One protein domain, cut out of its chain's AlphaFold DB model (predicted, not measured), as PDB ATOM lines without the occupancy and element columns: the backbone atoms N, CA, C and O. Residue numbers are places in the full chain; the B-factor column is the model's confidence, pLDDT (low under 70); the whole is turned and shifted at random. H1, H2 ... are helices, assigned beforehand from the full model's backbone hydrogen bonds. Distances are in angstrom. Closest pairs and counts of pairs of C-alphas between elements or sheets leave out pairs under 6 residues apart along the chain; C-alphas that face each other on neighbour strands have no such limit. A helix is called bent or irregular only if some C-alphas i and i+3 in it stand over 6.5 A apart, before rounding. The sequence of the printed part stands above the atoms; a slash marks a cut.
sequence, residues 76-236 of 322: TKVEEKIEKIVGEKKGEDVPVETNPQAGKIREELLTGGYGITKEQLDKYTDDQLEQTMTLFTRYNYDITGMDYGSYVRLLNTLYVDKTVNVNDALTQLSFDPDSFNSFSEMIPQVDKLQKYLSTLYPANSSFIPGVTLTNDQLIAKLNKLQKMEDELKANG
ATOM      1  N   THR A  76     269.388 255.413 318.335       82.56
ATOM      2  CA  THR A  76     270.324 256.388 317.762       82.56
ATOM      3  C   THR A  76     270.718 256.020 316.333       82.56
ATOM      4  O   THR A  76     270.765 256.886 315.466       82.56
ATOM      5  N   LYS A  77     270.887 254.728 316.017       83.88
ATOM      6  CA  LYS A  77     271.115 254.288 314.623       83.88
ATOM      7  C   LYS A  77     269.951 254.614 313.690       83.88
ATOM      8  O   LYS A  77     270.175 254.886 312.509       83.88
ATOM      9  N   VAL A  78     268.720 254.530 314.193       81.31
ATOM     10  CA  VAL A  78     267.511 254.847 313.421       81.31
ATOM     11  C   VAL A  78     267.451 256.352 313.161       81.31
ATOM     12  O   VAL A  78     267.208 256.758 312.027       81.31
ATOM     13  N   GLU A  79     267.749 257.172 314.168       81.00
ATOM     14  CA  GLU A  79     267.836 258.632 314.034       81.00
ATOM     15  C   GLU A  79     268.919 259.062 313.041       81.00
ATOM     16  O   GLU A  79     268.636 259.824 312.118       81.00
ATOM     17  N   GLU A  80     270.135 258.525 313.157       84.38
ATOM     18  CA  GLU A  80     271.244 258.856 312.252       84.38
ATOM     19  C   GLU A  80     270.918 258.541 310.786       84.38
ATOM     20  O   GLU A  80     271.337 259.249 309.867       84.38
ATOM     21  N   LYS A  81     270.202 257.442 310.536       82.81
ATOM     22  CA  LYS A  81     269.758 257.075 309.190       82.81
ATOM     23  C   LYS A  81     268.671 258.022 308.681       82.81
ATOM     24  O   LYS A  81     268.724 258.386 307.507       82.81
ATOM     25  N   ILE A  82     267.731 258.442 309.531       81.56
ATOM     26  CA  ILE A  82     266.719 259.452 309.173       81.56
ATOM     27  C   ILE A  82     267.408 260.758 308.784       81.56
ATOM     28  O   ILE A  82     267.141 261.284 307.707       81.56
ATOM     29  N   GLU A  83     268.352 261.230 309.596       81.50
ATOM     30  CA  GLU A  83     269.094 262.470 309.339       81.50
ATOM     31  C   GLU A  83     269.920 262.398 308.049       81.50
ATOM     32  O   GLU A  83     270.016 263.374 307.311       81.50
ATOM     33  N   LYS A  84     270.459 261.228 307.695       83.31
ATOM     34  CA  LYS A  84     271.139 261.041 306.401       83.31
ATOM     35  C   LYS A  84     270.198 261.141 305.202       83.31
ATOM     36  O   LYS A  84     270.633 261.577 304.137       83.31
ATOM     37  N   ILE A  85     268.949 260.698 305.342       78.12
ATOM     38  CA  ILE A  85     267.972 260.689 304.244       78.12
ATOM     39  C   ILE A  85     267.345 262.077 304.082       78.12
ATOM     40  O   ILE A  85     267.286 262.616 302.975       78.12
ATOM     41  N   VAL A  86     266.903 262.656 305.193       76.94
ATOM     42  CA  VAL A  86     266.120 263.892 305.229       76.94
ATOM     43  C   VAL A  86     267.015 265.139 305.245       76.94
ATOM     44  O   VAL A  86     266.656 266.163 304.671       76.94
ATOM     45  N   GLY A  87     268.226 265.028 305.794       68.88
ATOM     46  CA  GLY A  87     269.111 266.146 306.124       68.88
ATOM     47  C   GLY A  87     269.227 266.325 307.641       68.88
ATOM     48  O   GLY A  87     268.400 265.816 308.399       68.88
ATOM     49  N   GLU A  88     270.268 267.030 308.103       58.03
ATOM     50  CA  GLU A  88     270.360 267.443 309.511       58.03
ATOM     51  C   GLU A  88     269.087 268.210 309.898       58.03
ATOM     52  O   GLU A  88     268.625 269.045 309.117       58.03
ATOM     53  N   LYS A  89     268.546 267.967 311.103       59.72
ATOM     54  CA  LYS A  89     267.425 268.746 311.656       59.72
ATOM     55  C   LYS A  89     267.863 270.201 311.821       59.72
ATOM     56  O   LYS A  89     268.385 270.594 312.866       59.72
ATOM     57  N   LYS A  90     267.724 271.005 310.772       41.53
ATOM     58  CA  LYS A  90     268.157 272.397 310.779       41.53
ATOM     59  C   LYS A  90     266.945 273.305 310.912       41.53
ATOM     60  O   LYS A  90     266.426 273.816 309.929       41.53
ATOM     61  N   GLY A  91     266.535 273.524 312.155       47.06
ATOM     62  CA  GLY A  91     265.526 274.519 312.510       47.06
ATOM     63  C   GLY A  91     264.678 274.092 313.697       47.06
ATOM     64  O   GLY A  91     264.521 272.900 313.949       47.06
ATOM     65  N   GLU A  92     264.150 275.080 314.426       43.00
ATOM     66  CA  GLU A  92     262.961 274.884 315.265       43.00
ATOM     67  C   GLU A  92     261.877 274.189 314.433       43.00
ATOM     68  O   GLU A  92     261.832 274.408 313.219       43.00
ATOM     69  N   ASP A  93     261.027 273.372 315.071       46.72
ATOM     70  CA  ASP A  93     259.810 272.860 314.438       46.72
ATOM     71  C   ASP A  93     259.172 274.021 313.689       46.72
ATOM     72  O   ASP A  93     258.747 274.997 314.315       46.72
ATOM     73  N   VAL A  94     259.166 273.962 312.355       46.16
ATOM     74  CA  VAL A  94     258.428 274.947 311.582       46.16
ATOM     75  C   VAL A  94     256.998 274.762 312.067       46.16
ATOM     76  O   VAL A  94     256.454 273.665 311.890       46.16
ATOM     77  N   PRO A  95     256.370 275.767 312.707       45.81
ATOM     78  CA  PRO A  95     254.940 275.737 312.878       45.81
ATOM     79  C   PRO A  95     254.433 275.883 311.455       45.81
ATOM     80  O   PRO A  95     254.306 276.992 310.938       45.81
ATOM     81  N   VAL A  96     254.266 274.753 310.773       49.84
ATOM     82  CA  VAL A  96     253.608 274.723 309.487       49.84
ATOM     83  C   VAL A  96     252.237 275.275 309.824       49.84
ATOM     84  O   VAL A  96     251.450 274.603 310.494       49.84
ATOM     85  N   GLU A  97     251.970 276.541 309.468       52.41
ATOM     86  CA  GLU A  97     250.590 276.995 309.352       52.41
ATOM     87  C   GLU A  97     249.930 275.868 308.574       52.41
ATOM     88  O   GLU A  97     250.373 275.570 307.473       52.41
ATOM     89  N   THR A  98     248.966 275.165 309.162       52.78
ATOM     90  CA  THR A  98     248.491 273.872 308.640       52.78
ATOM     91  C   THR A  98     247.884 273.974 307.234       52.78
ATOM     92  O   THR A  98     247.458 272.972 306.671       52.78
ATOM     93  N   ASN A  99     247.828 275.190 306.681       58.25
ATOM     94  CA  ASN A  99     247.541 275.494 305.295       58.25
ATOM     95  C   ASN A  99     248.066 276.907 304.923       58.25
ATOM     96  O   ASN A  99     247.273 277.855 304.872       58.25
ATOM     97  N   PRO A 100     249.379 277.121 304.717       66.44
ATOM     98  CA  PRO A 100     249.882 278.411 304.278       66.44
ATOM     99  C   PRO A 100     249.477 278.590 302.813       66.44
ATOM    100  O   PRO A 100     249.781 277.747 301.971       66.44
ATOM    101  N   GLN A 101     248.803 279.695 302.495       82.69
ATOM    102  CA  GLN A 101     248.452 280.004 301.107       82.69
ATOM    103  C   GLN A 101     249.712 280.075 300.235       82.69
ATOM    104  O   GLN A 101     250.765 280.520 300.706       82.69
ATOM    105  N   ALA A 102     249.592 279.729 298.950       89.94
ATOM    106  CA  ALA A 102     250.720 279.703 298.014       89.94
ATOM    107  C   ALA A 102     251.606 280.964 298.050       89.94
ATOM    108  O   ALA A 102     252.830 280.864 297.987       89.94
ATOM    109  N   GLY A 103     251.019 282.154 298.231       88.81
ATOM    110  CA  GLY A 103     251.771 283.406 298.372       88.81
ATOM    111  C   GLY A 103     252.772 283.409 299.538       88.81
ATOM    112  O   GLY A 103     253.916 283.817 299.348       88.81
ATOM    113  N   LYS A 104     252.377 282.892 300.711       89.31
ATOM    114  CA  LYS A 104     253.261 282.778 301.885       89.31
ATOM    115  C   LYS A 104     254.355 281.738 301.668       89.31
ATOM    116  O   LYS A 104     255.501 281.977 302.026       89.31
ATOM    117  N   ILE A 105     254.012 280.610 301.039       91.00
ATOM    118  CA  ILE A 105     254.995 279.578 300.676       91.00
ATOM    119  C   ILE A 105     256.071 280.189 299.774       91.00
ATOM    120  O   ILE A 105     257.261 279.976 299.994       91.00
ATOM    121  N   ARG A 106     255.669 280.983 298.775       93.50
ATOM    122  CA  ARG A 106     256.626 281.623 297.869       93.50
ATOM    123  C   ARG A 106     257.533 282.617 298.582       93.50
ATOM    124  O   ARG A 106     258.722 282.657 298.284       93.50
ATOM    125  N   GLU A 107     256.978 283.417 299.486       90.81
ATOM    126  CA  GLU A 107     257.753 284.362 300.288       90.81
ATOM    127  C   GLU A 107     258.826 283.636 301.108       90.81
ATOM    128  O   GLU A 107     260.006 283.952 300.964       90.81
ATOM    129  N   GLU A 108     258.434 282.608 301.862       90.06
ATOM    130  CA  GLU A 108     259.337 281.826 302.715       90.06
ATOM    131  C   GLU A 108     260.461 281.150 301.914       90.06
ATOM    132  O   GLU A 108     261.637 281.201 302.283       90.06
ATOM    133  N   LEU A 109     260.129 280.571 300.754       90.94
ATOM    134  CA  LEU A 109     261.114 279.908 299.899       90.94
ATOM    135  C   LEU A 109     262.178 280.863 299.342       90.94
ATOM    136  O   LEU A 109     263.330 280.459 299.158       90.94
ATOM    137  N   LEU A 110     261.807 282.118 299.082       90.00
ATOM    138  CA  LEU A 110     262.709 283.129 298.528       90.00
ATOM    139  C   LEU A 110     263.546 283.836 299.597       90.00
ATOM    140  O   LEU A 110     264.664 284.262 299.299       90.00
ATOM    141  N   THR A 111     263.033 283.974 300.820       86.75
ATOM    142  CA  THR A 111     263.745 284.636 301.926       86.75
ATOM    143  C   THR A 111     264.732 283.702 302.620       86.75
ATOM    144  O   THR A 111     265.828 284.141 302.974       86.75
ATOM    145  N   GLY A 112     264.386 282.421 302.786       80.56
ATOM    146  CA  GLY A 112     265.179 281.475 303.579       80.56
ATOM    147  C   GLY A 112     266.342 280.797 302.847       80.56
ATOM    148  O   GLY A 112     267.152 280.123 303.478       80.56
ATOM    149  N   GLY A 113     266.480 280.986 301.530       82.75
ATOM    150  CA  GLY A 113     267.623 280.456 300.775       82.75
ATOM    151  C   GLY A 113     267.640 278.926 300.648       82.75
ATOM    152  O   GLY A 113     268.710 278.322 300.605       82.75
ATOM    153  N   TYR A 114     266.468 278.295 300.545       88.12
ATOM    154  CA  TYR A 114     266.277 276.836 300.526       88.12
ATOM    155  C   TYR A 114     266.626 276.150 299.186       88.12
ATOM    156  O   TYR A 114     266.085 275.100 298.844       88.12
ATOM    157  N   GLY A 115     267.531 276.738 298.399       87.44
ATOM    158  CA  GLY A 115     268.034 276.135 297.160       87.44
ATOM    159  C   GLY A 115     267.093 276.210 295.951       87.44
ATOM    160  O   GLY A 115     267.295 275.464 294.995       87.44
ATOM    161  N   ILE A 116     266.102 277.108 295.962       92.62
ATOM    162  CA  ILE A 116     265.220 277.384 294.818       92.62
ATOM    163  C   ILE A 116     265.277 278.864 294.424       92.62
ATOM    164  O   ILE A 116     265.231 279.748 295.279       92.62
ATOM    165  N   THR A 117     265.395 279.152 293.126       94.06
ATOM    166  CA  THR A 117     265.325 280.527 292.609       94.06
ATOM    167  C   THR A 117     263.888 280.933 292.303       94.06
ATOM    168  O   THR A 117     263.009 280.091 292.102       94.06
ATOM    169  N   LYS A 118     263.647 282.240 292.183       94.19
ATOM    170  CA  LYS A 118     262.341 282.769 291.781       94.19
ATOM    171  C   LYS A 118     261.881 282.217 290.431       94.19
ATOM    172  O   LYS A 118     260.747 281.780 290.303       94.19
ATOM    173  N   GLU A 119     262.776 282.147 289.453       95.00
ATOM    174  CA  GLU A 119     262.471 281.652 288.106       95.00
ATOM    175  C   GLU A 119     262.128 280.157 288.094       95.00
ATOM    176  O   GLU A 119     261.412 279.687 287.208       95.00
ATOM    177  N   GLN A 120     262.666 279.386 289.043       95.06
ATOM    178  CA  GLN A 120     262.282 277.989 289.234       95.06
ATOM    179  C   GLN A 120     260.915 277.895 289.911       95.06
ATOM    180  O   GLN A 120     260.064 277.138 289.453       95.06
ATOM    181  N   LEU A 121     260.694 278.694 290.951       95.00
ATOM    182  CA  LEU A 121     259.462 278.715 291.728       95.00
ATOM    183  C   LEU A 121     258.243 279.188 290.913       95.00
ATOM    184  O   LEU A 121     257.143 278.658 291.073       95.00
ATOM    185  N   ASP A 122     258.437 280.129 289.991       95.12
ATOM    186  CA  ASP A 122     257.393 280.653 289.096       95.12
ATOM    187  C   ASP A 122     256.868 279.599 288.095       95.12
ATOM    188  O   ASP A 122     255.846 279.817 287.444       95.12
ATOM    189  N   LYS A 123     257.528 278.437 287.973       96.25
ATOM    190  CA  LYS A 123     257.056 277.315 287.138       96.25
ATOM    191  C   LYS A 123     255.966 276.481 287.803       96.25
ATOM    192  O   LYS A 123     255.298 275.720 287.103       96.25
ATOM    193  N   TYR A 124     255.810 276.590 289.120       97.12
ATOM    194  CA  TYR A 124     254.805 275.842 289.867       97.12
ATOM    195  C   TYR A 124     253.531 276.664 290.012       97.12
ATOM    196  O   TYR A 124     253.591 277.870 290.264       97.12
ATOM    197  N   THR A 125     252.379 276.015 289.879       97.19
ATOM    198  CA  THR A 125     251.085 276.642 290.174       97.19
ATOM    199  C   THR A 125     250.864 276.741 291.681       97.19
ATOM    200  O   THR A 125     251.507 276.044 292.464       97.19
ATOM    201  N   ASP A 126     249.928 277.590 292.092       96.31
ATOM    202  CA  ASP A 126     249.577 277.733 293.505       96.31
ATOM    203  C   ASP A 126     249.033 276.416 294.086       96.31
ATOM    204  O   ASP A 126     249.516 275.971 295.126       96.31
ATOM    205  N   ASP A 127     248.170 275.710 293.344       95.75
ATOM    206  CA  ASP A 127     247.697 274.367 293.715       95.75
ATOM    207  C   ASP A 127     248.853 273.383 293.947       95.75
ATOM    208  O   ASP A 127     248.814 272.588 294.882       95.75
ATOM    209  N   GLN A 128     249.903 273.425 293.117       97.12
ATOM    210  CA  GLN A 128     251.059 272.541 293.281       97.12
ATOM    211  C   GLN A 128     251.825 272.840 294.570       97.12
ATOM    212  O   GLN A 128     252.279 271.917 295.252       97.12
ATOM    213  N   LEU A 129     251.951 274.119 294.928       96.06
ATOM    214  CA  LEU A 129     252.610 274.521 296.166       96.06
ATOM    215  C   LEU A 129     251.800 274.095 297.399       96.06
ATOM    216  O   LEU A 129     252.368 273.566 298.358       96.06
ATOM    217  N   GLU A 130     250.481 274.261 297.360       93.88
ATOM    218  CA  GLU A 130     249.576 273.912 298.463       93.88
ATOM    219  C   GLU A 130     249.434 272.391 298.641       93.88
ATOM    220  O   GLU A 130     249.521 271.875 299.761       93.88
ATOM    221  N   GLN A 131     249.317 271.634 297.545       95.56
ATOM    222  CA  GLN A 131     249.332 270.165 297.579       95.56
ATOM    223  C   GLN A 131     250.657 269.630 298.126       95.56
ATOM    224  O   GLN A 131     250.663 268.725 298.963       95.56
ATOM    225  N   THR A 132     251.780 270.220 297.702       96.62
ATOM    226  CA  THR A 132     253.095 269.871 298.251       96.62
ATOM    227  C   THR A 132     253.157 270.176 299.733       96.62
ATOM    228  O   THR A 132     253.688 269.364 300.473       96.62
ATOM    229  N   MET A 133     252.585 271.290 300.198       94.00
ATOM    230  CA  MET A 133     252.588 271.636 301.621       94.00
ATOM    231  C   MET A 133     251.758 270.663 302.454       94.00
ATOM    232  O   MET A 133     252.170 270.258 303.541       94.00
ATOM    233  N   THR A 134     250.627 270.222 301.911       93.75
ATOM    234  CA  THR A 134     249.796 269.186 302.530       93.75
ATOM    235  C   THR A 134     250.593 267.890 302.707       93.75
ATOM    236  O   THR A 134     250.648 267.331 303.803       93.75
ATOM    237  N   LEU A 135     251.272 267.432 301.649       95.31
ATOM    238  CA  LEU A 135     252.116 266.237 301.717       95.31
ATOM    239  C   LEU A 135     253.345 266.451 302.608       95.31
ATOM    240  O   LEU A 135     253.665 265.582 303.407       95.31
ATOM    241  N   PHE A 136     254.002 267.604 302.527       93.81
ATOM    242  CA  PHE A 136     255.161 267.969 303.342       93.81
ATOM    243  C   PHE A 136     254.836 267.929 304.835       93.81
ATOM    244  O   PHE A 136     255.608 267.395 305.631       93.81
ATOM    245  N   THR A 137     253.660 268.433 305.205       90.25
ATOM    246  CA  THR A 137     253.131 268.332 306.568       90.25
ATOM    247  C   THR A 137     252.976 266.870 306.969       90.25
ATOM    248  O   THR A 137     253.426 266.481 308.044       90.25
ATOM    249  N   ARG A 138     252.414 266.027 306.090       92.94
ATOM    250  CA  ARG A 138     252.303 264.589 306.366       92.94
ATOM    251  C   ARG A 138     253.667 263.924 306.558       92.94
ATOM    252  O   ARG A 138     253.834 263.214 307.540       92.94
ATOM    253  N   TYR A 139     254.640 264.171 305.682       92.75
ATOM    254  CA  TYR A 139     255.988 263.617 305.853       92.75
ATOM    255  C   TYR A 139     256.608 264.054 307.192       92.75
ATOM    256  O   TYR A 139     257.335 263.279 307.813       92.75
ATOM    257  N   ASN A 140     256.337 265.284 307.656       88.25
ATOM    258  CA  ASN A 140     256.865 265.782 308.931       88.25
ATOM    259  C   ASN A 140     256.301 265.018 310.125       88.25
ATOM    260  O   ASN A 140     257.049 264.728 311.053       88.25
ATOM    261  N   TYR A 141     255.026 264.646 310.077       87.81
ATOM    262  CA  TYR A 141     254.414 263.764 311.069       87.81
ATOM    263  C   TYR A 141     254.985 262.343 311.008       87.81
ATOM    264  O   TYR A 141     255.414 261.779 312.011       87.81
ATOM    265  N   ASP A 142     255.088 261.794 309.801       91.44
ATOM    266  CA  ASP A 142     255.560 260.433 309.555       91.44
ATOM    267  C   ASP A 142     257.005 260.182 310.008       91.44
ATOM    268  O   ASP A 142     257.322 259.100 310.523       91.44
ATOM    269  N   ILE A 143     257.885 261.156 309.762       85.31
ATOM    270  CA  ILE A 143     259.332 261.027 309.943       85.31
ATOM    271  C   ILE A 143     259.834 261.877 311.112       85.31
ATOM    272  O   ILE A 143     260.420 261.307 312.030       85.31
ATOM    273  N   THR A 144     259.521 263.181 311.114       76.81
ATOM    274  CA  THR A 144     260.070 264.298 311.921       76.81
ATOM    275  C   THR A 144     261.225 265.084 311.284       76.81
ATOM    276  O   THR A 144     262.100 264.512 310.633       76.81
ATOM    277  N   GLY A 145     261.256 266.401 311.537       72.50
ATOM    278  CA  GLY A 145     262.450 267.245 311.411       72.50
ATOM    279  C   GLY A 145     262.815 267.757 310.013       72.50
ATOM    280  O   GLY A 145     264.006 267.858 309.723       72.50
ATOM    281  N   MET A 146     261.843 268.082 309.151       83.81
ATOM    282  CA  MET A 146     262.127 268.642 307.821       83.81
ATOM    283  C   MET A 146     262.030 270.163 307.761       83.81
ATOM    284  O   MET A 146     261.092 270.772 308.265       83.81
ATOM    285  N   ASP A 147     262.960 270.758 307.023       85.31
ATOM    286  CA  ASP A 147     262.978 272.178 306.691       85.31
ATOM    287  C   ASP A 147     262.341 272.467 305.316       85.31
ATOM    288  O   ASP A 147     261.965 271.572 304.551       85.31
ATOM    289  N   TYR A 148     262.260 273.744 304.943       88.19
ATOM    290  CA  TYR A 148     261.786 274.129 303.610       88.19
ATOM    291  C   TYR A 148     262.744 273.718 302.474       88.19
ATOM    292  O   TYR A 148     262.322 273.640 301.321       88.19
ATOM    293  N   GLY A 149     264.005 273.376 302.765       89.94
ATOM    294  CA  GLY A 149     264.885 272.708 301.800       89.94
ATOM    295  C   GLY A 149     264.332 271.338 301.405       89.94
ATOM    296  O   GLY A 149     264.263 270.991 300.222       89.94
ATOM    297  N   SER A 150     263.839 270.590 302.385       91.62
ATOM    298  CA  SER A 150     263.143 269.319 302.185       91.62
ATOM    299  C   SER A 150     261.810 269.507 301.454       91.62
ATOM    300  O   SER A 150     261.492 268.712 300.571       91.62
ATOM    301  N   TYR A 151     261.081 270.599 301.720       93.81
ATOM    302  CA  TYR A 151     259.901 270.973 300.926       93.81
ATOM    303  C   TYR A 151     260.251 271.137 299.440       93.81
ATOM    304  O   TYR A 151     259.563 270.582 298.584       93.81
ATOM    305  N   VAL A 152     261.337 271.849 299.108       94.62
ATOM    306  CA  VAL A 152     261.782 272.037 297.712       94.62
ATOM    307  C   VAL A 152     262.135 270.700 297.059       94.62
ATOM    308  O   VAL A 152     261.809 270.473 295.890       94.62
ATOM    309  N   ARG A 153     262.774 269.787 297.799       95.00
ATOM    310  CA  ARG A 153     263.065 268.433 297.301       95.00
ATOM    311  C   ARG A 153     261.774 267.668 297.022       95.00
ATOM    312  O   ARG A 153     261.634 267.149 295.920       95.00
ATOM    313  N   LEU A 154     260.803 267.687 297.939       96.50
ATOM    314  CA  LEU A 154     259.495 267.066 297.723       96.50
ATOM    315  C   LEU A 154     258.751 267.679 296.523       96.50
ATOM    316  O   LEU A 154     258.196 266.946 295.707       96.50
ATOM    317  N   LEU A 155     258.786 269.005 296.363       97.19
ATOM    318  CA  LEU A 155     258.191 269.706 295.221       97.19
ATOM    319  C   LEU A 155     258.760 269.187 293.886       97.19
ATOM    320  O   LEU A 155     258.015 268.913 292.940       97.19
ATOM    321  N   ASN A 156     260.081 268.996 293.817       96.75
ATOM    322  CA  ASN A 156     260.744 268.401 292.656       96.75
ATOM    323  C   ASN A 156     260.357 266.930 292.464       96.75
ATOM    324  O   ASN A 156     260.002 266.533 291.354       96.75
ATOM    325  N   THR A 157     260.326 266.143 293.536       97.75
ATOM    326  CA  THR A 157     259.919 264.733 293.513       97.75
ATOM    327  C   THR A 157     258.514 264.533 292.946       97.75
ATOM    328  O   THR A 157     258.292 263.579 292.197       97.75
ATOM    329  N   LEU A 158     257.578 265.433 293.256       98.25
ATOM    330  CA  LEU A 158     256.185 265.342 292.809       98.25
ATOM    331  C   LEU A 158     255.994 265.770 291.347       98.25
ATOM    332  O   LEU A 158     255.242 265.126 290.613       98.25
ATOM    333  N   TYR A 159     256.658 266.841 290.901       98.00
ATOM    334  CA  TYR A 159     256.324 267.477 289.615       98.00
ATOM    335  C   TYR A 159     257.438 267.459 288.567       98.00
ATOM    336  O   TYR A 159     257.134 267.521 287.371       98.00
ATOM    337  N   VAL A 160     258.699 267.345 288.986       96.88
ATOM    338  CA  VAL A 160     259.865 267.268 288.092       96.88
ATOM    339  C   VAL A 160     260.253 265.810 287.877       96.88
ATOM    340  O   VAL A 160     260.119 265.307 286.761       96.88
ATOM    341  N   ASP A 161     260.646 265.118 288.946       97.38
ATOM    342  CA  ASP A 161     261.122 263.731 288.882       97.38
ATOM    343  C   ASP A 161     259.958 262.739 288.778       97.38
ATOM    344  O   ASP A 161     260.102 261.659 288.207       97.38
ATOM    345  N   LYS A 162     258.786 263.121 289.309       97.19
ATOM    346  CA  LYS A 162     257.534 262.342 289.300       97.19
ATOM    347  C   LYS A 162     257.703 260.927 289.848       97.19
ATOM    348  O   LYS A 162     257.017 259.996 289.427       97.19
ATOM    349  N   THR A 163     258.614 260.759 290.800       97.62
ATOM    350  CA  THR A 163     258.847 259.473 291.464       97.62
ATOM    351  C   THR A 163     257.786 259.176 292.520       97.62
ATOM    352  O   THR A 163     257.657 258.030 292.931       97.62
ATOM    353  N   VAL A 164     257.013 260.189 292.934       98.19
ATOM    354  CA  VAL A 164     255.808 260.064 293.765       98.19
ATOM    355  C   VAL A 164     254.648 260.728 293.025       98.19
ATOM    356  O   VAL A 164     254.762 261.872 292.584       98.19
ATOM    357  N   ASN A 165     253.525 260.024 292.873       98.00
ATOM    358  CA  ASN A 165     252.326 260.588 292.256       98.00
ATOM    359  C   ASN A 165     251.542 261.407 293.290       98.00
ATOM    360  O   ASN A 165     251.072 260.857 294.283       98.00
ATOM    361  N   VAL A 166     251.373 262.709 293.040       97.50
ATOM    362  CA  VAL A 166     250.691 263.616 293.977       97.50
ATOM    363  C   VAL A 166     249.249 263.200 294.273       97.50
ATOM    364  O   VAL A 166     248.845 263.198 295.430       97.50
ATOM    365  N   ASN A 167     248.476 262.805 293.259       97.25
ATOM    366  CA  ASN A 167     247.064 262.479 293.442       97.25
ATOM    367  C   ASN A 167     246.920 261.200 294.263       97.25
ATOM    368  O   ASN A 167     246.154 261.173 295.224       97.25
ATOM    369  N   ASP A 168     247.705 260.172 293.940       98.06
ATOM    370  CA  ASP A 168     247.693 258.923 294.696       98.06
ATOM    371  C   ASP A 168     248.143 259.167 296.143       98.06
ATOM    372  O   ASP A 168     247.465 258.729 297.073       98.06
ATOM    373  N   ALA A 169     249.217 259.934 296.352       97.81
ATOM    374  CA  ALA A 169     249.707 260.278 297.686       97.81
ATOM    375  C   ALA A 169     248.656 261.032 298.518       97.81
ATOM    376  O   ALA A 169     248.430 260.684 299.677       97.81
ATOM    377  N   LEU A 170     247.949 262.001 297.925       96.19
ATOM    378  CA  LEU A 170     246.872 262.733 298.599       96.19
ATOM    379  C   LEU A 170     245.721 261.807 299.025       96.19
ATOM    380  O   LEU A 170     245.184 261.974 300.120       96.19
ATOM    381  N   THR A 171     245.362 260.794 298.226       96.44
ATOM    382  CA  THR A 171     244.312 259.828 298.627       96.44
ATOM    383  C   THR A 171     244.710 258.986 299.840       96.44
ATOM    384  O   THR A 171     243.854 258.602 300.646       96.44
ATOM    385  N   GLN A 172     246.007 258.719 300.000       97.19
ATOM    386  CA  GLN A 172     246.523 257.931 301.116       97.19
ATOM    387  C   GLN A 172     246.553 258.707 302.438       97.19
ATOM    388  O   GLN A 172     246.663 258.080 303.486       97.19
ATOM    389  N   LEU A 173     246.361 260.031 302.433       94.56
ATOM    390  CA  LEU A 173     246.324 260.839 303.663       94.56
ATOM    391  C   LEU A 173     245.156 260.508 304.600       94.56
ATOM    392  O   LEU A 173     245.184 260.912 305.762       94.56
ATOM    393  N   SER A 174     244.155 259.776 304.101       94.19
ATOM    394  CA  SER A 174     243.060 259.214 304.900       94.19
ATOM    395  C   SER A 174     243.517 258.133 305.887       94.19
ATOM    396  O   SER A 174     242.838 257.893 306.884       94.19
ATOM    397  N   PHE A 175     244.657 257.487 305.626       95.88
ATOM    398  CA  PHE A 175     245.350 256.663 306.606       95.88
ATOM    399  C   PHE A 175     246.272 257.568 307.427       95.88
ATOM    400  O   PHE A 175     247.169 258.204 306.878       95.88
ATOM    401  N   ASP A 176     246.025 257.639 308.735       93.75
ATOM    402  CA  ASP A 176     246.740 258.524 309.652       93.75
ATOM    403  C   ASP A 176     247.575 257.712 310.655       93.75
ATOM    404  O   ASP A 176     247.016 257.199 311.630       93.75
ATOM    405  N   PRO A 177     248.896 257.559 310.433       92.56
ATOM    406  CA  PRO A 177     249.767 256.793 311.324       92.56
ATOM    407  C   PRO A 177     249.804 257.329 312.762       92.56
ATOM    408  O   PRO A 177     249.961 256.552 313.700       92.56
ATOM    409  N   ASP A 178     249.608 258.633 312.950       88.81
ATOM    410  CA  ASP A 178     249.668 259.273 314.270       88.81
ATOM    411  C   ASP A 178     248.403 259.052 315.103       88.81
ATOM    412  O   ASP A 178     248.404 259.271 316.313       88.81
ATOM    413  N   SER A 179     247.330 258.550 314.482       92.25
ATOM    414  CA  SER A 179     246.117 258.150 315.200       92.25
ATOM    415  C   SER A 179     246.301 256.878 316.042       92.25
ATOM    416  O   SER A 179     245.456 256.577 316.887       92.25
ATOM    417  N   PHE A 180     247.399 256.139 315.837       93.94
ATOM    418  CA  PHE A 180     247.723 254.913 316.565       93.94
ATOM    419  C   PHE A 180     248.630 255.196 317.773       93.94
ATOM    420  O   PHE A 180     249.696 255.813 317.664       93.94
ATOM    421  N   ASN A 181     248.264 254.658 318.938       92.12
ATOM    422  CA  ASN A 181     249.018 254.862 320.182       92.12
ATOM    423  C   ASN A 181     250.274 253.983 320.280       92.12
ATOM    424  O   ASN A 181     251.128 254.207 321.146       92.12
ATOM    425  N   SER A 182     250.377 252.962 319.428       93.69
ATOM    426  CA  SER A 182     251.458 251.975 319.422       93.69
ATOM    427  C   SER A 182     251.668 251.389 318.021       93.69
ATOM    428  O   SER A 182     250.775 251.444 317.172       93.69
ATOM    429  N   PHE A 183     252.834 250.789 317.769       95.69
ATOM    430  CA  PHE A 183     253.104 250.098 316.500       95.69
ATOM    431  C   PHE A 183     252.255 248.830 316.349       95.69
ATOM    432  O   PHE A 183     251.844 248.485 315.240       95.69
ATOM    433  N   SER A 184     251.938 248.148 317.453       96.12
ATOM    434  CA  SER A 184     251.065 246.969 317.428       96.12
ATOM    435  C   SER A 184     249.649 247.276 316.938       96.12
ATOM    436  O   SER A 184     249.050 246.435 316.269       96.12
ATOM    437  N   GLU A 185     249.122 248.477 317.193       96.94
ATOM    438  CA  GLU A 185     247.804 248.895 316.689       96.94
ATOM    439  C   GLU A 185     247.760 249.046 315.157       96.94
ATOM    440  O   GLU A 185     246.680 249.000 314.566       96.94
ATOM    441  N   MET A 186     248.916 249.152 314.495       97.00
ATOM    442  CA  MET A 186     249.003 249.217 313.033       97.00
ATOM    443  C   MET A 186     248.946 247.828 312.373       97.00
ATOM    444  O   MET A 186     248.606 247.730 311.194       97.00
ATOM    445  N   ILE A 187     249.230 246.744 313.113       97.06
ATOM    446  CA  ILE A 187     249.268 245.365 312.583       97.06
ATOM    447  C   ILE A 187     247.924 244.943 311.955       97.06
ATOM    448  O   ILE A 187     247.935 244.453 310.825       97.06
ATOM    449  N   PRO A 188     246.753 245.171 312.587       97.62
ATOM    450  CA  PRO A 188     245.463 244.857 311.968       97.62
ATOM    451  C   PRO A 188     245.163 245.651 310.687       97.62
ATOM    452  O   PRO A 188     244.247 245.298 309.951       97.62
ATOM    453  N   GLN A 189     245.899 246.736 310.427       97.25
ATOM    454  CA  GLN A 189     245.764 247.585 309.241       97.25
ATOM    455  C   GLN A 189     246.964 247.433 308.288       97.25
ATOM    456  O   GLN A 189     247.194 248.322 307.466       97.25
ATOM    457  N   VAL A 190     247.721 246.327 308.370       97.00
ATOM    458  CA  VAL A 190     248.971 246.129 307.610       97.00
ATOM    459  C   VAL A 190     248.798 246.332 306.104       97.00
ATOM    460  O   VAL A 190     249.646 246.967 305.492       97.00
ATOM    461  N   ASP A 191     247.680 245.903 305.514       97.31
ATOM    462  CA  ASP A 191     247.422 246.093 304.080       97.31
ATOM    463  C   ASP A 191     247.316 247.580 303.711       97.31
ATOM    464  O   ASP A 191     247.862 248.034 302.702       97.31
ATOM    465  N   LYS A 192     246.635 248.370 304.554       97.12
ATOM    466  CA  LYS A 192     246.521 249.822 304.362       97.12
ATOM    467  C   LYS A 192     247.865 250.500 304.574       97.12
ATOM    468  O   LYS A 192     248.231 251.361 303.784       97.12
ATOM    469  N   LEU A 193     248.617 250.075 305.588       97.44
ATOM    470  CA  LEU A 193     249.967 250.565 305.838       97.44
ATOM    471  C   LEU A 193     250.908 250.250 304.669       97.44
ATOM    472  O   LEU A 193     251.646 251.121 304.228       97.44
ATOM    473  N   GLN A 194     250.869 249.040 304.114       96.50
ATOM    474  CA  GLN A 194     251.692 248.668 302.965       96.50
ATOM    475  C   GLN A 194     251.323 249.507 301.733       96.50
ATOM    476  O   GLN A 194     252.200 249.977 300.999       96.50
ATOM    477  N   LYS A 195     250.025 249.753 301.514       97.19
ATOM    478  CA  LYS A 195     249.560 250.626 300.431       97.19
ATOM    479  C   LYS A 195     250.007 252.076 300.628       97.19
ATOM    480  O   LYS A 195     250.469 252.702 299.674       97.19
ATOM    481  N   TYR A 196     249.923 252.569 301.857       97.88
ATOM    482  CA  TYR A 196     250.403 253.884 302.258       97.88
ATOM    483  C   TYR A 196     251.902 254.035 301.973       97.88
ATOM    484  O   TYR A 196     252.309 254.912 301.209       97.88
ATOM    485  N   LEU A 197     252.713 253.109 302.495       97.25
ATOM    486  CA  LEU A 197     254.166 253.093 302.333       97.25
ATOM    487  C   LEU A 197     254.578 253.002 300.862       97.25
ATOM    488  O   LEU A 197     255.410 253.776 300.416       97.25
ATOM    489  N   SER A 198     253.968 252.112 300.079       96.50
ATOM    490  CA  SER A 198     254.302 251.970 298.652       96.50
ATOM    491  C   SER A 198     253.915 253.181 297.798       96.50
ATOM    492  O   SER A 198     254.465 253.349 296.711       96.50
ATOM    493  N   THR A 199     252.986 254.017 298.270       97.44
ATOM    494  CA  THR A 199     252.523 255.205 297.539       97.44
ATOM    495  C   THR A 199     253.321 256.454 297.913       97.44
ATOM    496  O   THR A 199     253.741 257.182 297.016       97.44
ATOM    497  N   LEU A 200     253.541 256.710 299.210       97.38
ATOM    498  CA  LEU A 200     254.315 257.874 299.669       97.38
ATOM    499  C   LEU A 200     255.827 257.616 299.639       97.38
ATOM    500  O   LEU A 200     256.603 258.498 299.297       97.38
ATOM    501  N   TYR A 201     256.258 256.391 299.922       96.50
ATOM    502  CA  TYR A 201     257.669 256.018 300.024       96.50
ATOM    503  C   TYR A 201     258.036 254.928 299.007       96.50
ATOM    504  O   TYR A 201     258.519 253.857 299.386       96.50
ATOM    505  N   PRO A 202     257.814 255.146 297.698       96.00
ATOM    506  CA  PRO A 202     258.224 254.170 296.705       96.00
ATOM    507  C   PRO A 202     259.753 254.028 296.707       96.00
ATOM    508  O   PRO A 202     260.491 254.984 296.959       96.00
ATOM    509  N   ALA A 203     260.249 252.829 296.401       94.12
ATOM    510  CA  ALA A 203     261.683 252.525 296.449       94.12
ATOM    511  C   ALA A 203     262.528 253.392 295.494       94.12
ATOM    512  O   ALA A 203     263.712 253.612 295.730       94.12
ATOM    513  N   ASN A 204     261.924 253.906 294.420       94.56
ATOM    514  CA  ASN A 204     262.553 254.804 293.453       94.56
ATOM    515  C   ASN A 204     262.321 256.297 293.756       94.56
ATOM    516  O   ASN A 204     262.550 257.123 292.872       94.56
ATOM    517  N   SER A 205     261.826 256.653 294.947       95.25
ATOM    518  CA  SER A 205     261.606 258.051 295.329       95.25
ATOM    519  C   SER A 205     262.913 258.845 295.314       95.25
ATOM    520  O   SER A 205     263.908 258.441 295.913       95.25
ATOM    521  N   SER A 206     262.890 260.004 294.658       94.31
ATOM    522  CA  SER A 206     263.973 260.998 294.688       94.31
ATOM    523  C   SER A 206     264.014 261.810 295.990       94.31
ATOM    524  O   SER A 206     264.991 262.521 296.226       94.31
ATOM    525  N   PHE A 207     262.978 261.700 296.834       93.75
ATOM    526  CA  PHE A 207     262.897 262.379 298.126       93.75
ATOM    527  C   PHE A 207     263.354 261.472 299.271       93.75
ATOM    528  O   PHE A 207     264.469 261.605 299.767       93.75
ATOM    529  N   ILE A 208     262.495 260.527 299.661       91.62
ATOM    530  CA  ILE A 208     262.736 259.538 300.715       91.62
ATOM    531  C   ILE A 208     262.440 258.164 300.104       91.62
ATOM    532  O   ILE A 208     261.265 257.807 299.963       91.62
ATOM    533  N   PRO A 209     263.466 257.403 299.685       91.38
ATOM    534  CA  PRO A 209     263.262 256.061 299.158       91.38
ATOM    535  C   PRO A 209     262.835 255.128 300.290       91.38
ATOM    536  O   PRO A 209     263.522 255.017 301.306       91.38
ATOM    537  N   GLY A 210     261.691 254.466 300.119       91.56
ATOM    538  CA  GLY A 210     261.232 253.447 301.057       91.56
ATOM    539  C   GLY A 210     261.785 252.059 300.744       91.56
ATOM    540  O   GLY A 210     262.548 251.849 299.799       91.56
ATOM    541  N   VAL A 211     261.350 251.086 301.543       89.75
ATOM    542  CA  VAL A 211     261.710 249.674 301.386       89.75
ATOM    543  C   VAL A 211     260.474 248.878 301.003       89.75
ATOM    544  O   VAL A 211     259.411 249.025 301.605       89.75
ATOM    545  N   THR A 212     260.623 247.991 300.025       89.94
ATOM    546  CA  THR A 212     259.575 247.034 299.674       89.94
ATOM    547  C   THR A 212     259.590 245.885 300.676       89.94
ATOM    548  O   THR A 212     260.514 245.074 300.676       89.94
ATOM    549  N   LEU A 213     258.560 245.814 301.516       89.88
ATOM    550  CA  LEU A 213     258.360 244.749 302.497       89.88
ATOM    551  C   LEU A 213     257.094 243.960 302.149       89.88
ATOM    552  O   LEU A 213     256.085 244.537 301.727       89.88
ATOM    553  N   THR A 214     257.127 242.644 302.348       94.56
ATOM    554  CA  THR A 214     255.899 241.843 302.429       94.56
ATOM    555  C   THR A 214     255.142 242.175 303.717       94.56
ATOM    556  O   THR A 214     255.717 242.736 304.651       94.56
ATOM    557  N   ASN A 215     253.864 241.800 303.810       96.62
ATOM    558  CA  ASN A 215     253.093 241.996 305.041       96.62
ATOM    559  C   ASN A 215     253.747 241.325 306.252       96.62
ATOM    560  O   ASN A 215     253.849 241.948 307.301       96.62
ATOM    561  N   ASP A 216     254.262 240.104 306.100       96.50
ATOM    562  CA  ASP A 216     254.941 239.399 307.192       96.50
ATOM    563  C   ASP A 216     256.207 240.138 307.646       96.50
ATOM    564  O   ASP A 216     256.452 240.282 308.844       96.50
ATOM    565  N   GLN A 217     256.991 240.667 306.699       94.94
ATOM    566  CA  GLN A 217     258.173 241.478 307.007       94.94
ATOM    567  C   GLN A 217     257.792 242.799 307.683       94.94
ATOM    568  O   GLN A 217     258.433 243.210 308.649       94.94
ATOM    569  N   LEU A 218     256.724 243.447 307.219       96.06
ATOM    570  CA  LEU A 218     256.211 244.681 307.804       96.06
ATOM    571  C   LEU A 218     255.692 244.452 309.232       96.06
ATOM    572  O   LEU A 218     256.002 245.238 310.124       96.06
ATOM    573  N   ILE A 219     254.988 243.346 309.484       97.31
ATOM    574  CA  ILE A 219     254.541 242.937 310.825       97.31
ATOM    575  C   ILE A 219     255.737 242.639 311.730       97.31
ATOM    576  O   ILE A 219     255.771 243.096 312.874       97.31
ATOM    577  N   ALA A 220     256.739 241.904 311.243       95.31
ATOM    578  CA  ALA A 220     257.958 241.636 312.006       95.31
ATOM    579  C   ALA A 220     258.658 242.943 312.411       95.31
ATOM    580  O   ALA A 220     259.060 243.109 313.566       95.31
ATOM    581  N   LYS A 221     258.718 243.908 311.491       94.06
ATOM    582  CA  LYS A 221     259.300 245.226 311.736       94.06
ATOM    583  C   LYS A 221     258.491 246.062 312.729       94.06
ATOM    584  O   LYS A 221     259.076 246.654 313.633       94.06
ATOM    585  N   LEU A 222     257.161 246.059 312.621       95.62
ATOM    586  CA  LEU A 222     256.268 246.693 313.598       95.62
ATOM    587  C   LEU A 222     256.465 246.110 315.001       95.62
ATOM    588  O   LEU A 222     256.573 246.867 315.958       95.62
ATOM    589  N   ASN A 223     256.593 244.787 315.131       95.69
ATOM    590  CA  ASN A 223     256.870 244.145 316.420       95.69
ATOM    591  C   ASN A 223     258.244 244.539 316.986       95.69
ATOM    592  O   ASN A 223     258.367 244.784 318.188       95.69
ATOM    593  N   LYS A 224     259.276 244.651 316.138       92.88
ATOM    594  CA  LYS A 224     260.600 245.145 316.555       92.88
ATOM    595  C   LYS A 224     260.521 246.583 317.077       92.88
ATOM    596  O   LYS A 224     261.075 246.880 318.135       92.88
ATOM    597  N   LEU A 225     259.815 247.460 316.362       92.94
ATOM    598  CA  LEU A 225     259.607 248.851 316.771       92.94
ATOM    599  C   LEU A 225     258.738 248.962 318.029       92.94
ATOM    600  O   LEU A 225     259.014 249.817 318.865       92.94
ATOM    601  N   GLN A 226     257.751 248.078 318.208       94.81
ATOM    602  CA  GLN A 226     256.973 248.013 319.444       94.81
ATOM    603  C   GLN A 226     257.866 247.699 320.638       94.81
ATOM    604  O   GLN A 226     257.826 248.411 321.635       94.81
ATOM    605  N   LYS A 227     258.720 246.676 320.522       93.31
ATOM    606  CA  LYS A 227     259.652 246.309 321.593       93.31
ATOM    607  C   LYS A 227     260.563 247.485 321.967       93.31
ATOM    608  O   LYS A 227     260.754 247.758 323.148       93.31
ATOM    609  N   MET A 228     261.088 248.199 320.968       90.62
ATOM    610  CA  MET A 228     261.886 249.411 321.181       90.62
ATOM    611  C   MET A 228     261.078 250.503 321.905       90.62
ATOM    612  O   MET A 228     261.572 251.106 322.854       90.62
ATOM    613  N   GLU A 229     259.830 250.739 321.493       92.56
ATOM    614  CA  GLU A 229     258.948 251.707 322.147       92.56
ATOM    615  C   GLU A 229     258.665 251.335 323.610       92.56
ATOM    616  O   GLU A 229     258.724 252.202 324.481       92.56
ATOM    617  N   ASP A 230     258.394 250.064 323.899       93.88
ATOM    618  CA  ASP A 230     258.126 249.584 325.258       93.88
ATOM    619  C   ASP A 230     259.359 249.749 326.159       93.88
ATOM    620  O   ASP A 230     259.247 250.189 327.307       93.88
ATOM    621  N   GLU A 231     260.554 249.465 325.630       92.00
ATOM    622  CA  GLU A 231     261.819 249.681 326.334       92.00
ATOM    623  C   GLU A 231     262.067 251.160 326.649       92.00
ATOM    624  O   GLU A 231     262.560 251.464 327.741       92.00
ATOM    625  N   LEU A 232     261.722 252.072 325.733       90.38
ATOM    626  CA  LEU A 232     261.805 253.520 325.944       90.38
ATOM    627  C   LEU A 232     260.775 254.003 326.965       90.38
ATOM    628  O   LEU A 232     261.139 254.709 327.908       90.38
ATOM    629  N   LYS A 233     259.517 253.567 326.837       91.56
ATOM    630  CA  LYS A 233     258.429 253.900 327.770       91.56
ATOM    631  C   LYS A 233     258.768 253.456 329.192       91.56
ATOM    632  O   LYS A 233     258.546 254.217 330.134       91.56
ATOM    633  N   ALA A 234     259.387 252.283 329.356       93.31
ATOM    634  CA  ALA A 234     259.874 251.805 330.651       93.31
ATOM    635  C   ALA A 234     260.948 252.719 331.275       93.31
ATOM    636  O   ALA A 234     261.063 252.774 332.498       93.31
ATOM    637  N   ASN A 235     261.692 253.473 330.457       89.50
ATOM    638  CA  ASN A 235     262.666 254.475 330.905       89.50
ATOM    639  C   ASN A 235     262.084 255.906 330.926       89.50
ATOM    640  O   ASN A 235     262.836 256.868 331.079       89.50
ATOM    641  N   GLY A 236     260.765 256.070 330.758       89.69
ATOM    642  CA  GLY A 236     260.098 257.377 330.719       89.69
ATOM    643  C   GLY A 236     260.394 258.201 329.461       89.69
ATOM    644  O   GLY A 236     260.273 259.424 329.492       89.69
TER     645      GLY A 236
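Overview. This is residues 76 to 236 of the 322 residues of an uncharacterized protein of Vagococcus fluvialis bH819 (UniProt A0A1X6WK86). Crossed helices follow one another along the longest axis: H2 and short H3 at one end, H4 in the middle with H5 across it, then H6, kinked H7, and long H8 at the other end. H1 touches no helix, and residues 231 to 236 stick out. The printed part has 161 residues, eight named helices, H1 to H8, and no named strand: all helix. It is compact, with a radius of gyration of the C-alphas of 16.7 A and spans of 48 by 32 by 25 A.

Arrangement. H1, residues 76 to 86, is close but not clearly touching to H5, residues 148 to 159; closest C-alphas Val 86 and Ser 150, 6.9 A. H2, 102 to 111, is likewise close to H3, 118 to 121; Leu 110 and Lys 118, 6.8 A. The hub H4, 126 to 142, touches H2 with residues 126 to 130 alone, about perpendicular at 73 degrees; Ala 102 and Asp 126, 5.1 A. H4 touches H5 at a steep tilt of 63 degrees, opposite ways; Thr 132 and Leu 155, 5.9 A. With residues 131 to 135 alone H4 touches H6, 166 to 172; Leu 135 and Leu 170, 7.0 A. H6 and H7, 184 to 200, form a helical hairpin, H7 touching with 195 to 200 alone; Ala 169 and Leu 200, 5.6 A. H7 touches H8, 215 to 234; Ile 187 and Ile 219, 6.1 A. Every O i to N i+4 pair is within hydrogen-bond range in H1, H2, H4, H5, H6 and H8, and 9 of 13 in H7; H3 is too short for one.

Along the chain. H1 begins at C-alpha 76 (270.324, 256.388, 317.762). H4 is 24.3 A long and H8 28.3 A, ending at C-alpha 234 (259.874, 251.805, 330.651). H7, 21.1 A, is irregular: C-alphas 188 and 191 are 8.2 A apart, with a kink of 84 degrees near residue 191.

Size, cuts and confidence. The C-alphas farthest apart, Glu 119 and Ala 234, are 52.0 A apart. The printed part has no cut. The links H1 to H2, H6 to H7 and H7 to H8 are long. Residues 87 to 100 have pLDDT under 70.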